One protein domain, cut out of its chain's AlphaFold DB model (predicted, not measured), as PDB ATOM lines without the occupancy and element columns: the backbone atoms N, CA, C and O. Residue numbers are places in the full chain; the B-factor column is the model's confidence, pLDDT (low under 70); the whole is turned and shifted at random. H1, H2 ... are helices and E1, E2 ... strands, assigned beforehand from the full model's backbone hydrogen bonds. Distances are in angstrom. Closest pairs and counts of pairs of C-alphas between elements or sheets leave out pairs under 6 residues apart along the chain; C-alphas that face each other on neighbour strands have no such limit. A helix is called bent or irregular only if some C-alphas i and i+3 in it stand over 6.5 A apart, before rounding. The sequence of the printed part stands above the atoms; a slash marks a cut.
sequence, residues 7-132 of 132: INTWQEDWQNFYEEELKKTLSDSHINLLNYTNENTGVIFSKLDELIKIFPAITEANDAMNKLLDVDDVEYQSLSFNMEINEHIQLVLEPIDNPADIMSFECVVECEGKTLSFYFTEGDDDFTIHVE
ATOM      1  N   ILE A   7     -31.814  38.802  29.419       76.25
ATOM      2  CA  ILE A   7     -32.382  37.599  28.793       76.25
ATOM      3  C   ILE A   7     -33.497  36.945  29.625       76.25
ATOM      4  O   ILE A   7     -34.492  36.516  29.054       76.25
ATOM      5  N   ASN A   8     -33.352  36.832  30.951       76.19
ATOM      6  CA  ASN A   8     -34.374  36.180  31.778       76.19
ATOM      7  C   ASN A   8     -35.648  37.030  31.832       76.19
ATOM      8  O   ASN A   8     -36.738  36.479  31.753       76.19
ATOM      9  N   THR A   9     -35.500  38.354  31.928       83.50
ATOM     10  CA  THR A   9     -36.630  39.291  31.912       83.50
ATOM     11  C   THR A   9     -37.343  39.253  30.561       83.50
ATOM     12  O   THR A   9     -38.538  38.994  30.520       83.50
ATOM     13  N   TRP A  10     -36.612  39.359  29.447       86.50
ATOM     14  CA  TRP A  10     -37.207  39.286  28.106       86.50
ATOM     15  C   TRP A  10     -37.887  37.948  27.823       86.50
ATOM     16  O   TRP A  10     -38.909  37.900  27.144       86.50
ATOM     17  N   GLN A  11     -37.347  36.847  28.355       88.81
ATOM     18  CA  GLN A  11     -38.007  35.547  28.284       88.81
ATOM     19  C   GLN A  11     -39.332  35.541  29.043       88.81
ATOM     20  O   GLN A  11     -40.314  35.027  28.517       88.81
ATOM     21  N   GLU A  12     -39.375  36.097  30.254       89.38
ATOM     22  CA  GLU A  12     -40.612  36.205  31.033       89.38
ATOM     23  C   GLU A  12     -41.640  37.102  30.325       89.38
ATOM     24  O   GLU A  12     -42.792  36.691  30.162       89.38
ATOM     25  N   ASP A  13     -41.226  38.267  29.823       89.69
ATOM     26  CA  ASP A  13     -42.099  39.198  29.100       89.69
ATOM     27  C   ASP A  13     -42.641  38.589  27.804       89.69
ATOM     28  O   ASP A  13     -43.844  38.667  27.531       89.69
ATOM     29  N   TRP A  14     -41.788  37.901  27.040       92.69
ATOM     30  CA  TRP A  14     -42.207  37.165  25.852       92.69
ATOM     31  C   TRP A  14     -43.215  36.067  26.178       92.69
ATOM     32  O   TRP A  14     -44.231  35.965  25.497       92.69
ATOM     33  N   GLN A  15     -42.961  35.246  27.203       94.19
ATOM     34  CA  GLN A  15     -43.885  34.165  27.555       94.19
ATOM     35  C   GLN A  15     -45.245  34.716  27.987       94.19
ATOM     36  O   GLN A  15     -46.273  34.210  27.540       94.19
ATOM     37  N   ASN A  16     -45.268  35.798  28.770       93.25
ATOM     38  CA  ASN A  16     -46.513  36.465  29.145       93.25
ATOM     39  C   ASN A  16     -47.272  36.977  27.912       93.25
ATOM     40  O   ASN A  16     -48.470  36.728  27.777       93.25
ATOM     41  N   PHE A  17     -46.581  37.658  26.993       93.06
ATOM     42  CA  PHE A  17     -47.171  38.140  25.745       93.06
ATOM     43  C   PHE A  17     -47.725  36.993  24.891       93.06
ATOM     44  O   PHE A  17     -48.884  37.025  24.481       93.06
ATOM     45  N   TYR A  18     -46.917  35.960  24.660       94.25
ATOM     46  CA  TYR A  18     -47.265  34.789  23.863       94.25
ATOM     47  C   TYR A  18     -48.505  34.072  24.417       94.25
ATOM     48  O   TYR A  18     -49.443  33.782  23.672       94.25
ATOM     49  N   GLU A  19     -48.560  33.837  25.731       94.19
ATOM     50  CA  GLU A  19     -49.715  33.209  26.379       94.19
ATOM     51  C   GLU A  19     -50.984  34.071  26.307       94.19
ATOM     52  O   GLU A  19     -52.080  33.528  26.145       94.19
ATOM     53  N   GLU A  20     -50.873  35.398  26.429       93.06
ATOM     54  CA  GLU A  20     -52.013  36.314  26.291       93.06
ATOM     55  C   GLU A  20     -52.514  36.410  24.845       93.06
ATOM     56  O   GLU A  20     -53.726  36.395  24.612       93.06
ATOM     57  N   GLU A  21     -51.615  36.448  23.860       91.62
ATOM     58  CA  GLU A  21     -51.991  36.440  22.445       91.62
ATOM     59  C   GLU A  21     -52.725  35.154  22.066       91.62
ATOM     60  O   GLU A  21     -53.780  35.213  21.434       91.62
ATOM     61  N   LEU A  22     -52.248  33.990  22.517       91.69
ATOM     62  CA  LEU A  22     -52.888  32.702  22.224       91.69
ATOM     63  C   LEU A  22     -54.306  32.556  22.803       91.69
ATOM     64  O   LEU A  22     -55.058  31.683  22.367       91.69
ATOM     65  N   LYS A  23     -54.708  33.400  23.762       92.50
ATOM     66  CA  LYS A  23     -56.092  33.441  24.277       92.50
ATOM     67  C   LYS A  23     -57.052  34.164  23.329       92.50
ATOM     68  O   LYS A  23     -58.268  34.072  23.517       92.50
ATOM     69  N   LYS A  24     -56.544  34.901  22.340       91.38
ATOM     70  CA  LYS A  24     -57.345  35.652  21.369       91.38
ATOM     71  C   LYS A  24     -57.794  34.748  20.221       91.38
ATOM     72  O   LYS A  24     -57.198  33.717  19.925       91.38
ATOM     73  N   THR A  25     -58.858  35.155  19.531       84.69
ATOM     74  CA  THR A  25     -59.236  34.524  18.259       84.69
ATOM     75  C   THR A  25     -58.274  35.005  17.175       84.69
ATOM     76  O   THR A  25     -58.404  36.132  16.700       84.69
ATOM     77  N   LEU A  26     -57.313  34.161  16.804       86.19
ATOM     78  CA  LEU A  26     -56.245  34.481  15.857       86.19
ATOM     79  C   LEU A  26     -56.409  33.726  14.529       86.19
ATOM     80  O   LEU A  26     -57.092  32.706  14.451       86.19
ATOM     81  N   SER A  27     -55.775  34.249  13.480       90.12
ATOM     82  CA  SER A  27     -55.600  33.524  12.216       90.12
ATOM     83  C   SER A  27     -54.495  32.470  12.339       90.12
ATOM     84  O   SER A  27     -53.572  32.651  13.134       90.12
ATOM     85  N   ASP A  28     -54.538  31.420  11.514       92.06
ATOM     86  CA  ASP A  28     -53.497  30.380  11.491       92.06
ATOM     87  C   ASP A  28     -52.098  30.972  11.241       92.06
ATOM     88  O   ASP A  28     -51.156  30.639  11.952       92.06
ATOM     89  N   SER A  29     -51.981  31.935  10.320       91.44
ATOM     90  CA  SER A  29     -50.725  32.648  10.038       91.44
ATOM     91  C   SER A  29     -50.177  33.412  11.247       91.44
ATOM     92  O   SER A  29     -48.970  33.479  11.453       91.44
ATOM     93  N   HIS A  30     -51.055  33.969  12.090       92.25
ATOM     94  CA  HIS A  30     -50.637  34.669  13.311       92.25
ATOM     95  C   HIS A  30     -50.141  33.677  14.364       92.25
ATOM     96  O   HIS A  30     -49.132  33.917  15.016       92.25
ATOM     97  N   ILE A  31     -50.815  32.534  14.504       93.44
ATOM     98  CA  ILE A  31     -50.373  31.457  15.398       93.44
ATOM     99  C   ILE A  31     -49.020  30.902  14.935       93.44
ATOM    100  O   ILE A  31     -48.135  30.688  15.760       93.44
ATOM    101  N   ASN A  32     -48.830  30.717  13.626       94.44
ATOM    102  CA  ASN A  32     -47.564  30.265  13.054       94.44
ATOM    103  C   ASN A  32     -46.428  31.254  13.331       94.44
ATOM    104  O   ASN A  32     -45.368  30.825  13.780       94.44
ATOM    105  N   LEU A  33     -46.660  32.559  13.159       95.38
ATOM    106  CA  LEU A  33     -45.690  33.599  13.512       95.38
ATOM    107  C   LEU A  33     -45.296  33.535  14.993       95.38
ATOM    108  O   LEU A  33     -44.106  33.549  15.316       95.38
ATOM    109  N   LEU A  34     -46.277  33.447  15.895       95.31
ATOM    110  CA  LEU A  34     -46.029  33.371  17.336       95.31
ATOM    111  C   LEU A  34     -45.241  32.112  17.706       95.31
ATOM    112  O   LEU A  34     -44.270  32.201  18.453       95.31
ATOM    113  N   ASN A  35     -45.617  30.954  17.162       95.44
ATOM    114  CA  ASN A  35     -44.920  29.690  17.406       95.44
ATOM    115  C   ASN A  35     -43.489  29.728  16.865       95.44
ATOM    116  O   ASN A  35     -42.555  29.379  17.585       95.44
ATOM    117  N   TYR A  36     -43.310  30.201  15.630       95.56
ATOM    118  CA  TYR A  36     -41.999  30.340  15.004       95.56
ATOM    119  C   TYR A  36     -41.098  31.265  15.822       95.56
ATOM    120  O   TYR A  36     -39.954  30.928  16.129       95.56
ATOM    121  N   THR A  37     -41.629  32.412  16.245       94.88
ATOM    122  CA  THR A  37     -40.911  33.345  17.117       94.88
ATOM    123  C   THR A  37     -40.556  32.680  18.446       94.88
ATOM    124  O   THR A  37     -39.405  32.748  18.877       94.88
ATOM    125  N   ASN A  38     -41.502  31.965  19.065       95.81
ATOM    126  CA  ASN A  38     -41.298  31.282  20.340       95.81
ATOM    127  C   ASN A  38     -40.144  30.269  20.276       95.81
ATOM    128  O   ASN A  38     -39.279  30.265  21.154       95.81
ATOM    129  N   GLU A  39     -40.091  29.468  19.211       95.75
ATOM    130  CA  GLU A  39     -39.020  28.496  18.952       95.75
ATOM    131  C   GLU A  39     -37.639  29.152  18.772       95.75
ATOM    132  O   GLU A  39     -36.619  28.532  19.080       95.75
ATOM    133  N   ASN A  40     -37.595  30.412  18.326       94.62
ATOM    134  CA  ASN A  40     -36.359  31.135  18.017       94.62
ATOM    135  C   ASN A  40     -35.946  32.182  19.070       94.62
ATOM    136  O   ASN A  40     -34.842  32.723  18.981       94.62
ATOM    137  N   THR A  41     -36.756  32.428  20.105       92.50
ATOM    138  CA  THR A  41     -36.474  33.425  21.163       92.50
ATOM    139  C   THR A  41     -35.111  33.266  21.826       92.50
ATOM    140  O   THR A  41     -34.440  34.256  22.099       92.50
ATOM    141  N   GLY A  42     -34.647  32.032  22.040       90.75
ATOM    142  CA  GLY A  42     -33.323  31.786  22.614       90.75
ATOM    143  C   GLY A  42     -32.185  32.371  21.770       90.75
ATOM    144  O   GLY A  42     -31.244  32.945  22.318       90.75
ATOM    145  N   VAL A  43     -32.280  32.263  20.441       91.94
ATOM    146  CA  VAL A  43     -31.285  32.827  19.515       91.94
ATOM    147  C   VAL A  43     -31.445  34.341  19.424       91.94
ATOM    148  O   VAL A  43     -30.450  35.056  19.541       91.94
ATOM    149  N   ILE A  44     -32.685  34.821  19.282       91.31
ATOM    150  CA  ILE A  44     -33.022  36.251  19.211       91.31
ATOM    151  C   ILE A  44     -32.459  36.991  20.431       91.31
ATOM    152  O   ILE A  44     -31.633  37.891  20.286       91.31
ATOM    153  N   PHE A  45     -32.806  36.555  21.644       89.81
ATOM    154  CA  PHE A  45     -32.374  37.216  22.878       89.81
ATOM    155  C   PHE A  45     -30.876  37.090  23.133       89.81
ATOM    156  O   PHE A  45     -30.276  38.016  23.669       89.81
ATOM    157  N   SER A  46     -30.240  35.994  22.710       88.88
ATOM    158  CA  SER A  46     -28.780  35.893  22.778       88.88
ATOM    159  C   SER A  46     -28.099  36.932  21.888       88.88
ATOM    160  O   SER A  46     -27.083  37.495  22.289       88.88
ATOM    161  N   LYS A  47     -28.629  37.190  20.686       88.06
ATOM    162  CA  LYS A  47     -28.069  38.200  19.778       88.06
ATOM    163  C   LYS A  47     -28.315  39.618  20.258       88.06
ATOM    164  O   LYS A  47     -27.406  40.438  20.199       88.06
ATOM    165  N   LEU A  48     -29.488  39.880  20.808       84.81
ATOM    166  CA  LEU A  48     -29.797  41.169  21.420       84.81
ATOM    167  C   LEU A  48     -28.922  41.446  22.649       84.81
ATOM    168  O   LEU A  48     -28.388  42.539  22.784       84.81
ATOM    169  N   ASP A  49     -28.679  40.448  23.500       84.88
ATOM    170  CA  ASP A  49     -27.777  40.586  24.650       84.88
ATOM    171  C   ASP A  49     -26.313  40.821  24.225       84.88
ATOM    172  O   ASP A  49     -25.598  41.595  24.863       84.88
ATOM    173  N   GLU A  50     -25.857  40.205  23.126       85.06
ATOM    174  CA  GLU A  50     -24.560  40.527  22.510       85.06
ATOM    175  C   GLU A  50     -24.508  41.990  22.039       85.06
ATOM    176  O   GLU A  50     -23.508  42.667  22.283       85.06
ATOM    177  N   LEU A  51     -25.581  42.481  21.411       81.69
ATOM    178  CA  LEU A  51     -25.686  43.857  20.923       81.69
ATOM    179  C   LEU A  51     -25.666  44.880  22.067       81.69
ATOM    180  O   LEU A  51     -24.840  45.793  22.056       81.69
ATOM    181  N   ILE A  52     -26.466  44.685  23.116       78.75
ATOM    182  CA  ILE A  52     -26.490  45.600  24.271       78.75
ATOM    183  C   ILE A  52     -25.110  45.715  24.925       78.75
ATOM    184  O   ILE A  52     -24.701  46.793  25.356       78.75
ATOM    185  N   LYS A  53     -24.336  44.627  24.962       80.88
ATOM    186  CA  LYS A  53     -22.976  44.646  25.521       80.88
ATOM    187  C   LYS A  53     -21.988  45.466  24.697       80.88
ATOM    188  O   LYS A  53     -21.000  45.933  25.264       80.88
ATOM    189  N   ILE A  54     -22.210  45.618  23.391       80.12
ATOM    190  CA  ILE A  54     -21.330  46.407  22.521       80.12
ATOM    191  C   ILE A  54     -21.780  47.865  22.383       80.12
ATOM    192  O   ILE A  54     -20.937  48.687  22.024       80.12
ATOM    193  N   PHE A  55     -23.036  48.209  22.708       77.88
ATOM    194  CA  PHE A  55     -23.547  49.584  22.574       77.88
ATOM    195  C   PHE A  55     -22.660  50.621  23.243       77.88
ATOM    196  O   PHE A  55     -22.227  51.514  22.523       77.88
ATOM    197  N   PRO A  56     -22.251  50.479  24.520       77.81
ATOM    198  CA  PRO A  56     -21.459  51.523  25.164       77.81
ATOM    199  C   PRO A  56     -20.157  51.834  24.418       77.81
ATOM    200  O   PRO A  56     -19.723  52.981  24.377       77.81
ATOM    201  N   ALA A  57     -19.546  50.823  23.791       81.00
ATOM    202  CA  ALA A  57     -18.330  51.000  23.005       81.00
ATOM    203  C   ALA A  57     -18.600  51.673  21.648       81.00
ATOM    204  O   ALA A  57     -17.770  52.455  21.183       81.00
ATOM    205  N   ILE A  58     -19.742  51.385  21.015       78.25
ATOM    206  CA  ILE A  58     -20.176  52.058  19.782       78.25
ATOM    207  C   ILE A  58     -20.501  53.526  20.080       78.25
ATOM    208  O   ILE A  58     -20.003  54.402  19.373       78.25
ATOM    209  N   THR A  59     -21.241  53.802  21.158       75.31
ATOM    210  CA  THR A  59     -21.567  55.158  21.624       75.31
ATOM    211  C   THR A  59     -20.303  55.947  21.928       75.31
ATOM    212  O   THR A  59     -20.124  57.046  21.415       75.31
ATOM    213  N   GLU A  60     -19.370  55.374  22.698       78.88
ATOM    214  CA  GLU A  60     -18.105  56.035  23.041       78.88
ATOM    215  C   GLU A  60     -17.262  56.336  21.794       78.88
ATOM    216  O   GLU A  60     -16.682  57.421  21.681       78.88
ATOM    217  N   ALA A  61     -17.210  55.408  20.834       79.06
ATOM    218  CA  ALA A  61     -16.514  55.624  19.571       79.06
ATOM    219  C   ALA A  61     -17.168  56.744  18.747       79.06
ATOM    220  O   ALA A  61     -16.457  57.613  18.240       79.06
ATOM    221  N   ASN A  62     -18.501  56.760  18.654       73.88
ATOM    222  CA  ASN A  62     -19.251  57.819  17.982       73.88
ATOM    223  C   ASN A  62     -18.990  59.178  18.649       73.88
ATOM    224  O   ASN A  62     -18.554  60.119  17.989       73.88
ATOM    225  N   ASP A  63     -19.128  59.275  19.969       74.62
ATOM    226  CA  ASP A  63     -18.843  60.484  20.747       74.62
ATOM    227  C   ASP A  63     -17.415  61.003  20.541       74.62
ATOM    228  O   ASP A  63     -17.192  62.209  20.387       74.62
ATOM    229  N   ALA A  64     -16.425  60.108  20.556       77.25
ATOM    230  CA  ALA A  64     -15.025  60.463  20.355       77.25
ATOM    231  C   ALA A  64     -14.773  60.993  18.938       77.25
ATOM    232  O   ALA A  64     -14.068  61.993  18.783       77.25
ATOM    233  N   MET A  65     -15.367  60.367  17.918       73.31
ATOM    234  CA  MET A  65     -15.295  60.857  16.539       73.31
ATOM    235  C   MET A  65     -15.914  62.250  16.414       73.31
ATOM    236  O   MET A  65     -15.281  63.142  15.855       73.31
ATOM    237  N   ASN A  66     -17.090  62.478  16.994       69.75
ATOM    238  CA  ASN A  66     -17.758  63.777  16.910       69.75
ATOM    239  C   ASN A  66     -16.983  64.887  17.629       69.75
ATOM    240  O   ASN A  66     -16.843  65.986  17.095       69.75
ATOM    241  N   LYS A  67     -16.383  64.596  18.790       72.44
ATOM    242  CA  LYS A  67     -15.488  65.541  19.487       72.44
ATOM    243  C   LYS A  67     -14.219  65.856  18.693       72.44
ATOM    244  O   LYS A  67     -13.698  66.959  18.812       72.44
ATOM    245  N   LEU A  68     -13.698  64.897  17.926       70.38
ATOM    246  CA  LEU A  68     -12.514  65.095  17.084       70.38
ATOM    247  C   LEU A  68     -12.804  65.927  15.831       70.38
ATOM    248  O   LEU A  68     -11.893  66.586  15.335       70.38
ATOM    249  N   LEU A  69     -14.031  65.868  15.309       67.88
ATOM    250  CA  LEU A  69     -14.391  66.461  14.019       67.88
ATOM    251  C   LEU A  69     -14.865  67.925  14.089       67.88
ATOM    252  O   LEU A  69     -14.986  68.519  13.026       67.88
ATOM    253  N   ASP A  70     -15.079  68.504  15.281       64.50
ATOM    254  CA  ASP A  70     -15.466  69.918  15.522       64.50
ATOM    255  C   ASP A  70     -16.533  70.417  14.515       64.50
ATOM    256  O   ASP A  70     -16.268  71.162  13.571       64.50
ATOM    257  N   VAL A  71     -17.738  69.862  14.685       58.72
ATOM    258  CA  VAL A  71     -18.776  69.574  13.674       58.72
ATOM    259  C   VAL A  71     -19.549  70.799  13.147       58.72
ATOM    260  O   VAL A  71     -20.777  70.805  13.158       58.72
ATOM    261  N   ASP A  72     -18.869  71.829  12.649       56.22
ATOM    262  CA  ASP A  72     -19.547  72.895  11.886       56.22
ATOM    263  C   ASP A  72     -19.613  72.598  10.370       56.22
ATOM    264  O   ASP A  72     -20.447  73.179   9.682       56.22
ATOM    265  N   ASP A  73     -18.791  71.676   9.839       56.62
ATOM    266  CA  ASP A  73     -18.595  71.518   8.379       56.62
ATOM    267  C   ASP A  73     -18.563  70.059   7.858       56.62
ATOM    268  O   ASP A  73     -18.201  69.814   6.704       56.62
ATOM    269  N   VAL A  74     -18.927  69.062   8.676       60.19
ATOM    270  CA  VAL A  74     -18.939  67.645   8.257       60.19
ATOM    271  C   VAL A  74     -20.375  67.129   8.196       60.19
ATOM    272  O   VAL A  74     -21.053  67.058   9.217       60.19
ATOM    273  N   GLU A  75     -20.832  66.741   7.001       63.56
ATOM    274  CA  GLU A  75     -22.096  66.013   6.837       63.56
ATOM    275  C   GLU A  75     -21.987  64.662   7.557       63.56
ATOM    276  O   GLU A  75     -21.221  63.785   7.150       63.56
ATOM    277  N   TYR A  76     -22.731  64.509   8.654       65.88
ATOM    278  CA  TYR A  76     -22.828  63.243   9.365       65.88
ATOM    279  C   TYR A  76     -23.488  62.204   8.455       65.88
ATOM    280  O   TYR A  76     -24.587  62.417   7.940       65.88
ATOM    281  N   GLN A  77     -22.804  61.083   8.230       66.12
ATOM    282  CA  GLN A  77     -23.382  59.966   7.503       66.12
ATOM    283  C   GLN A  77     -24.141  59.087   8.488       66.12
ATOM    284  O   GLN A  77     -23.554  58.597   9.451       66.12
ATOM    285  N   SER A  78     -25.424  58.875   8.197       71.25
ATOM    286  CA  SER A  78     -26.304  58.077   9.039       71.25
ATOM    287  C   SER A  78     -25.716  56.692   9.318       71.25
ATOM    288  O   SER A  78     -25.323  55.976   8.385       71.25
ATOM    289  N   LEU A  79     -25.634  56.323  10.596       73.19
ATOM    290  CA  LEU A  79     -25.195  54.995  11.011       73.19
ATOM    291  C   LEU A  79     -26.420  54.083  11.067       73.19
ATOM    292  O   LEU A  79     -27.314  54.277  11.879       73.19
ATOM    293  N   SER A  80     -26.440  53.071  10.207       80.69
ATOM    294  CA  SER A  80     -27.427  51.991  10.230       80.69
ATOM    295  C   SER A  80     -26.747  50.679   9.863       80.69
ATOM    296  O   SER A  80     -25.748  50.657   9.134       80.69
ATOM    297  N   PHE A  81     -27.277  49.569  10.360       83.12
ATOM    298  CA  PHE A  81     -26.895  48.250   9.874       83.12
ATOM    299  C   PHE A  81     -28.065  47.282   9.962       83.12
ATOM    300  O   PHE A  81     -28.931  47.404  10.820       83.12
ATOM    301  N   ASN A  82     -28.053  46.297   9.070       88.06
ATOM    302  CA  ASN A  82     -28.951  45.155   9.115       88.06
ATOM    303  C   ASN A  82     -28.101  43.889   9.282       88.06
ATOM    304  O   ASN A  82     -27.092  43.711   8.594       88.06
ATOM    305  N   MET A  83     -28.490  43.042  10.226       88.25
ATOM    306  CA  MET A  83     -27.918  41.727  10.459       88.25
ATOM    307  C   MET A  83     -29.015  40.671  10.340       88.25
ATOM    308  O   MET A  83     -29.928  40.607  11.159       88.25
ATOM    309  N   GLU A  84     -28.876  39.780   9.366       92.88
ATOM    310  CA  GLU A  84     -29.731  38.600   9.253       92.88
ATOM    311  C   GLU A  84     -29.309  37.554  10.297       92.88
ATOM    312  O   GLU A  84     -28.156  37.111  10.319       92.88
ATOM    313  N   ILE A  85     -30.238  37.143  11.165       91.00
ATOM    314  CA  ILE A  85     -30.058  35.955  12.014       91.00
ATOM    315  C   ILE A  85     -30.347  34.706  11.176       91.00
ATOM    316  O   ILE A  85     -29.596  33.729  11.225       91.00
ATOM    317  N   ASN A  86     -31.435  34.745  10.403       92.00
ATOM    318  CA  ASN A  86     -31.794  33.754   9.394       92.00
ATOM    319  C   ASN A  86     -32.728  34.388   8.339       92.00
ATOM    320  O   ASN A  86     -32.957  35.593   8.356       92.00
ATOM    321  N   GLU A  87     -33.276  33.574   7.434       92.19
ATOM    322  CA  GLU A  87     -34.140  34.037   6.333       92.19
ATOM    323  C   GLU A  87     -35.465  34.694   6.773       92.19
ATOM    324  O   GLU A  87     -36.097  35.375   5.971       92.19
ATOM    325  N   HIS A  88     -35.871  34.511   8.030       94.12
ATOM    326  CA  HIS A  88     -37.111  35.029   8.613       94.12
ATOM    327  C   HIS A  88     -36.876  36.043   9.733       94.12
ATOM    328  O   HIS A  88     -37.838  36.611  10.238       94.12
ATOM    329  N   ILE A  89     -35.632  36.227  10.182       95.25
ATOM    330  CA  ILE A  89     -35.314  37.016  11.370       95.25
ATOM    331  C   ILE A  89     -34.169  37.967  11.055       95.25
ATOM    332  O   ILE A  89     -33.050  37.538  10.751       95.25
ATOM    333  N   GLN A  90     -34.434  39.258  11.207       95.12
ATOM    334  CA  GLN A  90     -33.473  40.328  10.977       95.12
ATOM    335  C   GLN A  90     -33.344  41.215  12.210       95.12
ATOM    336  O   GLN A  90     -34.291  41.393  12.970       95.12
ATOM    337  N   LEU A  91     -32.150  41.760  12.411       90.88
ATOM    338  CA  LEU A  91     -31.850  42.796  13.387       90.88
ATOM    339  C   LEU A  91     -31.480  44.062  12.631       90.88
ATOM    340  O   LEU A  91     -30.541  44.055  11.836       90.88
ATOM    341  N   VAL A  92     -32.189  45.145  12.901       90.00
ATOM    342  CA  VAL A  92     -32.007  46.436  12.252       90.00
ATOM    343  C   VAL A  92     -31.613  47.447  13.317       90.00
ATOM    344  O   VAL A  92     -32.342  47.630  14.286       90.00
ATOM    345  N   LEU A  93     -30.455  48.087  13.146       86.56
ATOM    346  CA  LEU A  93     -30.155  49.349  13.819       86.56
ATOM    347  C   LEU A  93     -30.866  50.449  13.038       86.56
ATOM    348  O   LEU A  93     -30.570  50.635  11.848       86.56
ATOM    349  N   GLU A  94     -31.780  51.160  13.693       82.88
ATOM    350  CA  GLU A  94     -32.443  52.297  13.064       82.88
ATOM    351  C   GLU A  94     -31.412  53.374  12.691       82.88
ATOM    352  O   GLU A  94     -30.402  53.531  13.383       82.88
ATOM    353  N   PRO A  95     -31.624  54.105  11.582       79.75
ATOM    354  CA  PRO A  95     -30.715  55.160  11.161       79.75
ATOM    355  C   PRO A  95     -30.525  56.211  12.257       79.75
ATOM    356  O   PRO A  95     -31.475  56.862  12.685       79.75
ATOM    357  N   ILE A  96     -29.280  56.382  12.685       76.88
ATOM    358  CA  ILE A  96     -28.867  57.455  13.586       76.88
ATOM    359  C   ILE A  96     -28.475  58.618  12.693       76.88
ATOM    360  O   ILE A  96     -27.500  58.497  11.956       76.88
ATOM    361  N   ASP A  97     -29.213  59.725  12.738       72.12
ATOM    362  CA  ASP A  97     -28.950  60.906  11.904       72.12
ATOM    363  C   ASP A  97     -28.247  62.026  12.682       72.12
ATOM    364  O   ASP A  97     -27.659  62.933  12.087       72.12
ATOM    365  N   ASN A  98     -28.260  61.950  14.013       71.31
ATOM    366  CA  ASN A  98     -27.487  62.808  14.891       71.31
ATOM    367  C   ASN A  98     -26.697  61.957  15.897       71.31
ATOM    368  O   ASN A  98     -27.260  61.083  16.547       71.31
ATOM    369  N   PRO A  99     -25.404  62.250  16.105       65.81
ATOM    370  CA  PRO A  99     -24.595  61.659  17.164       65.81
ATOM    371  C   PRO A  99     -25.203  61.572  18.563       65.81
ATOM    372  O   PRO A  99     -24.806  60.708  19.337       65.81
ATOM    373  N   ALA A 100     -26.089  62.510  18.900       69.81
ATOM    374  CA  ALA A 100     -26.754  62.580  20.193       69.81
ATOM    375  C   ALA A 100     -28.046  61.745  20.268       69.81
ATOM    376  O   ALA A 100     -28.667  61.715  21.333       69.81
ATOM    377  N   ASP A 101     -28.474  61.122  19.167       74.50
ATOM    378  CA  ASP A 101     -29.659  60.270  19.146       74.50
ATOM    379  C   ASP A 101     -29.386  58.954  19.884       74.50
ATOM    380  O   ASP A 101     -28.280  58.411  19.869       74.50
ATOM    381  N   ILE A 102     -30.425  58.446  20.542       76.94
ATOM    382  CA  ILE A 102     -30.387  57.164  21.245       76.94
ATOM    383  C   ILE A 102     -30.371  56.053  20.198       76.94
ATOM    384  O   ILE A 102     -31.212  56.045  19.299       76.94
ATOM    385  N   MET A 103     -29.454  55.093  20.328       78.75
ATOM    386  CA  MET A 103     -29.447  53.938  19.434       78.75
ATOM    387  C   MET A 103     -30.654  53.041  19.703       78.75
ATOM    388  O   MET A 103     -30.873  52.612  20.837       78.75
ATOM    389  N   SER A 104     -31.406  52.713  18.658       83.88
ATOM    390  CA  SER A 104     -32.566  51.825  18.713       83.88
ATOM    391  C   SER A 104     -32.405  50.648  17.759       83.88
ATOM    392  O   SER A 104     -31.879  50.764  16.650       83.88
ATOM    393  N   PHE A 105     -32.858  49.485  18.216       84.62
ATOM    394  CA  PHE A 105     -32.836  48.244  17.465       84.62
ATOM    395  C   PHE A 105     -34.225  47.672  17.321       84.62
ATOM    396  O   PHE A 105     -34.977  47.582  18.289       84.62
ATOM    397  N   GLU A 106     -34.495  47.181  16.124       90.38
ATOM    398  CA  GLU A 106     -35.667  46.390  15.813       90.38
ATOM    399  C   GLU A 106     -35.222  44.975  15.433       90.38
ATOM    400  O   GLU A 106     -34.437  44.779  14.504       90.38
ATOM    401  N   CYS A 107     -35.707  43.964  16.150       91.75
ATOM    402  CA  CYS A 107     -35.651  42.588  15.680       91.75
ATOM    403  C   CYS A 107     -36.973  42.241  15.008       91.75
ATOM    404  O   CYS A 107     -37.989  42.120  15.688       91.75
ATOM    405  N   VAL A 108     -36.940  42.062  13.695       94.62
ATOM    406  CA  VAL A 108     -38.101  41.736  12.871       94.62
ATOM    407  C   VAL A 108     -38.133  40.235  12.622       94.62
ATOM    408  O   VAL A 108     -37.143  39.659  12.168       94.62
ATOM    409  N   VAL A 109     -39.273  39.611  12.892       95.50
ATOM    410  CA  VAL A 109     -39.590  38.225  12.544       95.50
ATOM    411  C   VAL A 109     -40.710  38.233  11.514       95.50
ATOM    412  O   VAL A 109     -41.809  38.700  11.805       95.50
ATOM    413  N   GLU A 110     -40.454  37.698  10.323       94.62
ATOM    414  CA  GLU A 110     -41.434  37.602   9.240       94.62
ATOM    415  C   GLU A 110     -41.757  36.138   8.923       94.62
ATOM    416  O   GLU A 110     -40.886  35.340   8.566       94.62
ATOM    417  N   CYS A 111     -43.037  35.779   9.007       90.19
ATOM    418  CA  CYS A 111     -43.528  34.445   8.682       90.19
ATOM    419  C   CYS A 111     -44.881  34.543   7.974       90.19
ATOM    420  O   CYS A 111     -45.794  35.199   8.462       90.19
ATOM    421  N   GLU A 112     -45.025  33.893   6.816       88.56
ATOM    422  CA  GLU A 112     -46.295  33.818   6.069       88.56
ATOM    423  C   GLU A 112     -46.956  35.189   5.780       88.56
ATOM    424  O   GLU A 112     -48.181  35.308   5.734       88.56
ATOM    425  N   GLY A 113     -46.147  36.234   5.558       87.50
ATOM    426  CA  GLY A 113     -46.626  37.600   5.298       87.50
ATOM    427  C   GLY A 113     -47.149  38.330   6.540       87.50
ATOM    428  O   GLY A 113     -47.864  39.324   6.408       87.50
ATOM    429  N   LYS A 114     -46.830  37.812   7.727       91.19
ATOM    430  CA  LYS A 114     -47.061  38.429   9.030       91.19
ATOM    431  C   LYS A 114     -45.740  38.807   9.679       91.19
ATOM    432  O   LYS A 114     -44.749  38.099   9.490       91.19
ATOM    433  N   THR A 115     -45.767  39.875  10.469       92.88
ATOM    434  CA  THR A 115     -44.555  40.456  11.047       92.88
ATOM    435  C   THR A 115     -44.705  40.658  12.545       92.88
ATOM    436  O   THR A 115     -45.748  41.097  13.033       92.88
ATOM    437  N   LEU A 116     -43.650  40.318  13.280       94.62
ATOM    438  CA  LEU A 116     -43.499  40.601  14.697       94.62
ATOM    439  C   LEU A 116     -42.186  41.339  14.909       94.62
ATOM    440  O   LEU A 116     -41.140  40.863  14.479       94.62
ATOM    441  N   SER A 117     -42.247  42.465  15.607       92.19
ATOM    442  CA  SER A 117     -41.084  43.291  15.899       92.19
ATOM    443  C   SER A 117     -40.836  43.376  17.397       92.19
ATOM    444  O   SER A 117     -41.753  43.631  18.184       92.19
ATOM    445  N   PHE A 118     -39.580  43.190  17.784       89.44
ATOM    446  CA  PHE A 118     -39.069  43.498  19.112       89.44
ATOM    447  C   PHE A 118     -38.253  44.785  19.048       89.44
ATOM    448  O   PHE A 118     -37.268  44.831  18.312       89.44
ATOM    449  N   TYR A 119     -38.623  45.795  19.830       87.31
ATOM    450  CA  TYR A 119     -37.898  47.063  19.884       87.31
ATOM    451  C   TYR A 119     -37.094  47.189  21.170       87.31
ATOM    452  O   TYR A 119     -37.576  46.852  22.254       87.31
ATOM    453  N   PHE A 120     -35.884  47.718  21.020       79.88
ATOM    454  CA  PHE A 120     -34.926  47.968  22.088       79.88
ATOM    455  C   PHE A 120     -34.304  49.338  21.891       79.88
ATOM    456  O   PHE A 120     -34.012  49.724  20.760       79.88
ATOM    457  N   THR A 121     -34.038  50.052  22.979       76.31
ATOM    458  CA  THR A 121     -33.299  51.315  22.923       76.31
ATOM    459  C   THR A 121     -32.124  51.292  23.887       76.31
ATOM    460  O   THR A 121     -32.120  50.577  24.888       76.31
ATOM    461  N   GLU A 122     -31.069  52.026  23.556       68.50
ATOM    462  CA  GLU A 122     -29.899  52.158  24.409       68.50
ATOM    463  C   GLU A 122     -30.285  52.769  25.764       68.50
ATOM    464  O   GLU A 122     -30.845  53.860  25.843       68.50
ATOM    465  N   GLY A 123     -29.930  52.069  26.845       64.94
ATOM    466  CA  GLY A 123     -30.192  52.519  28.212       64.94
ATOM    467  C   GLY A 123     -31.601  52.217  28.720       64.94
ATOM    468  O   GLY A 123     -31.889  52.555  29.869       64.94
ATOM    469  N   ASP A 124     -32.433  51.569  27.905       64.50
ATOM    470  CA  ASP A 124     -33.728  51.045  28.311       64.50
ATOM    471  C   ASP A 124     -33.665  49.521  28.457       64.50
ATOM    472  O   ASP A 124     -33.170  48.808  27.580       64.50
ATOM    473  N   ASP A 125     -34.159  49.031  29.592       60.72
ATOM    474  CA  ASP A 125     -34.370  47.601  29.814       60.72
ATOM    475  C   ASP A 125     -35.748  47.164  29.278       60.72
ATOM    476  O   ASP A 125     -36.019  45.957  29.205       60.72
ATOM    477  N   ASP A 126     -36.612  48.123  28.911       63.00
ATOM    478  CA  ASP A 126     -37.983  47.874  28.489       63.00
ATOM    479  C   ASP A 126     -38.035  47.213  27.106       63.00
ATOM    480  O   ASP A 126     -37.431  47.629  26.115       63.00
ATOM    481  N   PHE A 127     -38.815  46.138  27.063       69.31
ATOM    482  CA  PHE A 127     -39.016  45.279  25.911       69.31
ATOM    483  C   PHE A 127     -40.384  45.567  25.302       69.31
ATOM    484  O   PHE A 127     -41.420  45.256  25.896       69.31
ATOM    485  N   THR A 128     -40.403  46.159  24.107       80.50
ATOM    486  CA  THR A 128     -41.658  46.456  23.405       80.50
ATOM    487  C   THR A 128     -41.869  45.476  22.256       80.50
ATOM    488  O   THR A 128     -40.985  45.281  21.424       80.50
ATOM    489  N   ILE A 129     -43.058  44.869  22.203       84.19
ATOM    490  CA  ILE A 129     -43.439  43.880  21.189       84.19
ATOM    491  C   ILE A 129     -44.579  44.448  20.343       84.19
ATOM    492  O   ILE A 129     -45.618  44.841  20.879       84.19
ATOM    493  N   HIS A 130     -44.409  44.438  19.025       84.38
ATOM    494  CA  HIS A 130     -45.440  44.803  18.055       84.38
ATOM    495  C   HIS A 130     -45.729  43.629  17.118       84.38
ATOM    496  O   HIS A 130     -44.815  42.916  16.717       84.38
ATOM    497  N   VAL A 131     -47.003  43.418  16.775       80.62
ATOM    498  CA  VAL A 131     -47.439  42.364  15.843       80.62
ATOM    499  C   VAL A 131     -48.425  42.951  14.842       80.62
ATOM    500  O   VAL A 131     -49.405  43.578  15.255       80.62
ATOM    501  N   GLU A 132     -48.180  42.723  13.550       79.12
ATOM    502  CA  GLU A 132     -48.982  43.230  12.420       79.12
ATOM    503  C   GLU A 132     -49.597  42.108  11.566       79.12
ATOM    504  O   GLU A 132     -48.909  41.127  11.206       79.12
TER     505      GLU A 132
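What this domain is: This is residues 7 to 132 of the 132 residues of an uncharacterized protein of Peribacillus simplex (UniProt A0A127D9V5). The long bent helix H2 covers one face of a twisted five-stranded sheet, its other face bare, while H1 packs on H2b near edge strand E5. H2b runs on past the sheet, and residues 67 to 73 stick out. The printed part has 126 residues, with helices H1 and H2 followed by strands E1 to E5, an antiparallel sheet in that order. The class is mixed; the whole is only just loose, close to compact, with a radius of gyration of the C-alphas of 17.0 A, and spans 56 by 29 by 22 A.

Where its parts are: H1, residues 7 to 21, measures 20.6 A from C-alpha 7 at (-32.382, 37.599, 28.793). H2, residues 28 to 69, was assigned as one helix by its hydrogen bonds but is bent: C-alphas 39 and 42 are 7.5 A apart. Its arms are H2a, residues 28 to 39, 16.4 A, and H2b, residues 42 to 69, 40.4 A; H2b is irregular, C-alphas 53 and 56 being 7.1 A apart. E1, 79 to 86, E2, 89 to 96, E3, 104 to 111, and E4, 114 to 121, measure 22.3, 21.5, 22.9 and 23.4 A; E5, 128 to 131, 10.4 A, ends at (-47.439, 42.364, 15.843).

How they stand to each other: E1 to E5 form a meander, each strand the antiparallel neighbour of the one before. Within hydrogen-bond range are N 83 and O 91, 2.8 A, N 92 and O 106, 2.8 A, N 107 and O 118, 2.8 A, and N 117 and O 130, 2.8 A. H2a is over E3 and E4 at a height of 8.1 A; the closest C-alphas to E3 are Leu 33 and Cys 111, 5.4 A. On the same face, H2b is over E3. H1 and H2b touch at Ile 7 and Phe 45, their closest C-alphas, 5.9 A. Each O i to N i+4 pair is within range in H1 and H2a, and 22 of 24 in H2b.

The domain as a whole: The C-alphas of Thr 25 and Asp 70, the farthest apart, are 56.4 A apart. The printed part has no cut and no long link. Residues 66, 69 to 77, 99 to 100 and 122 to 127 have pLDDT under 70.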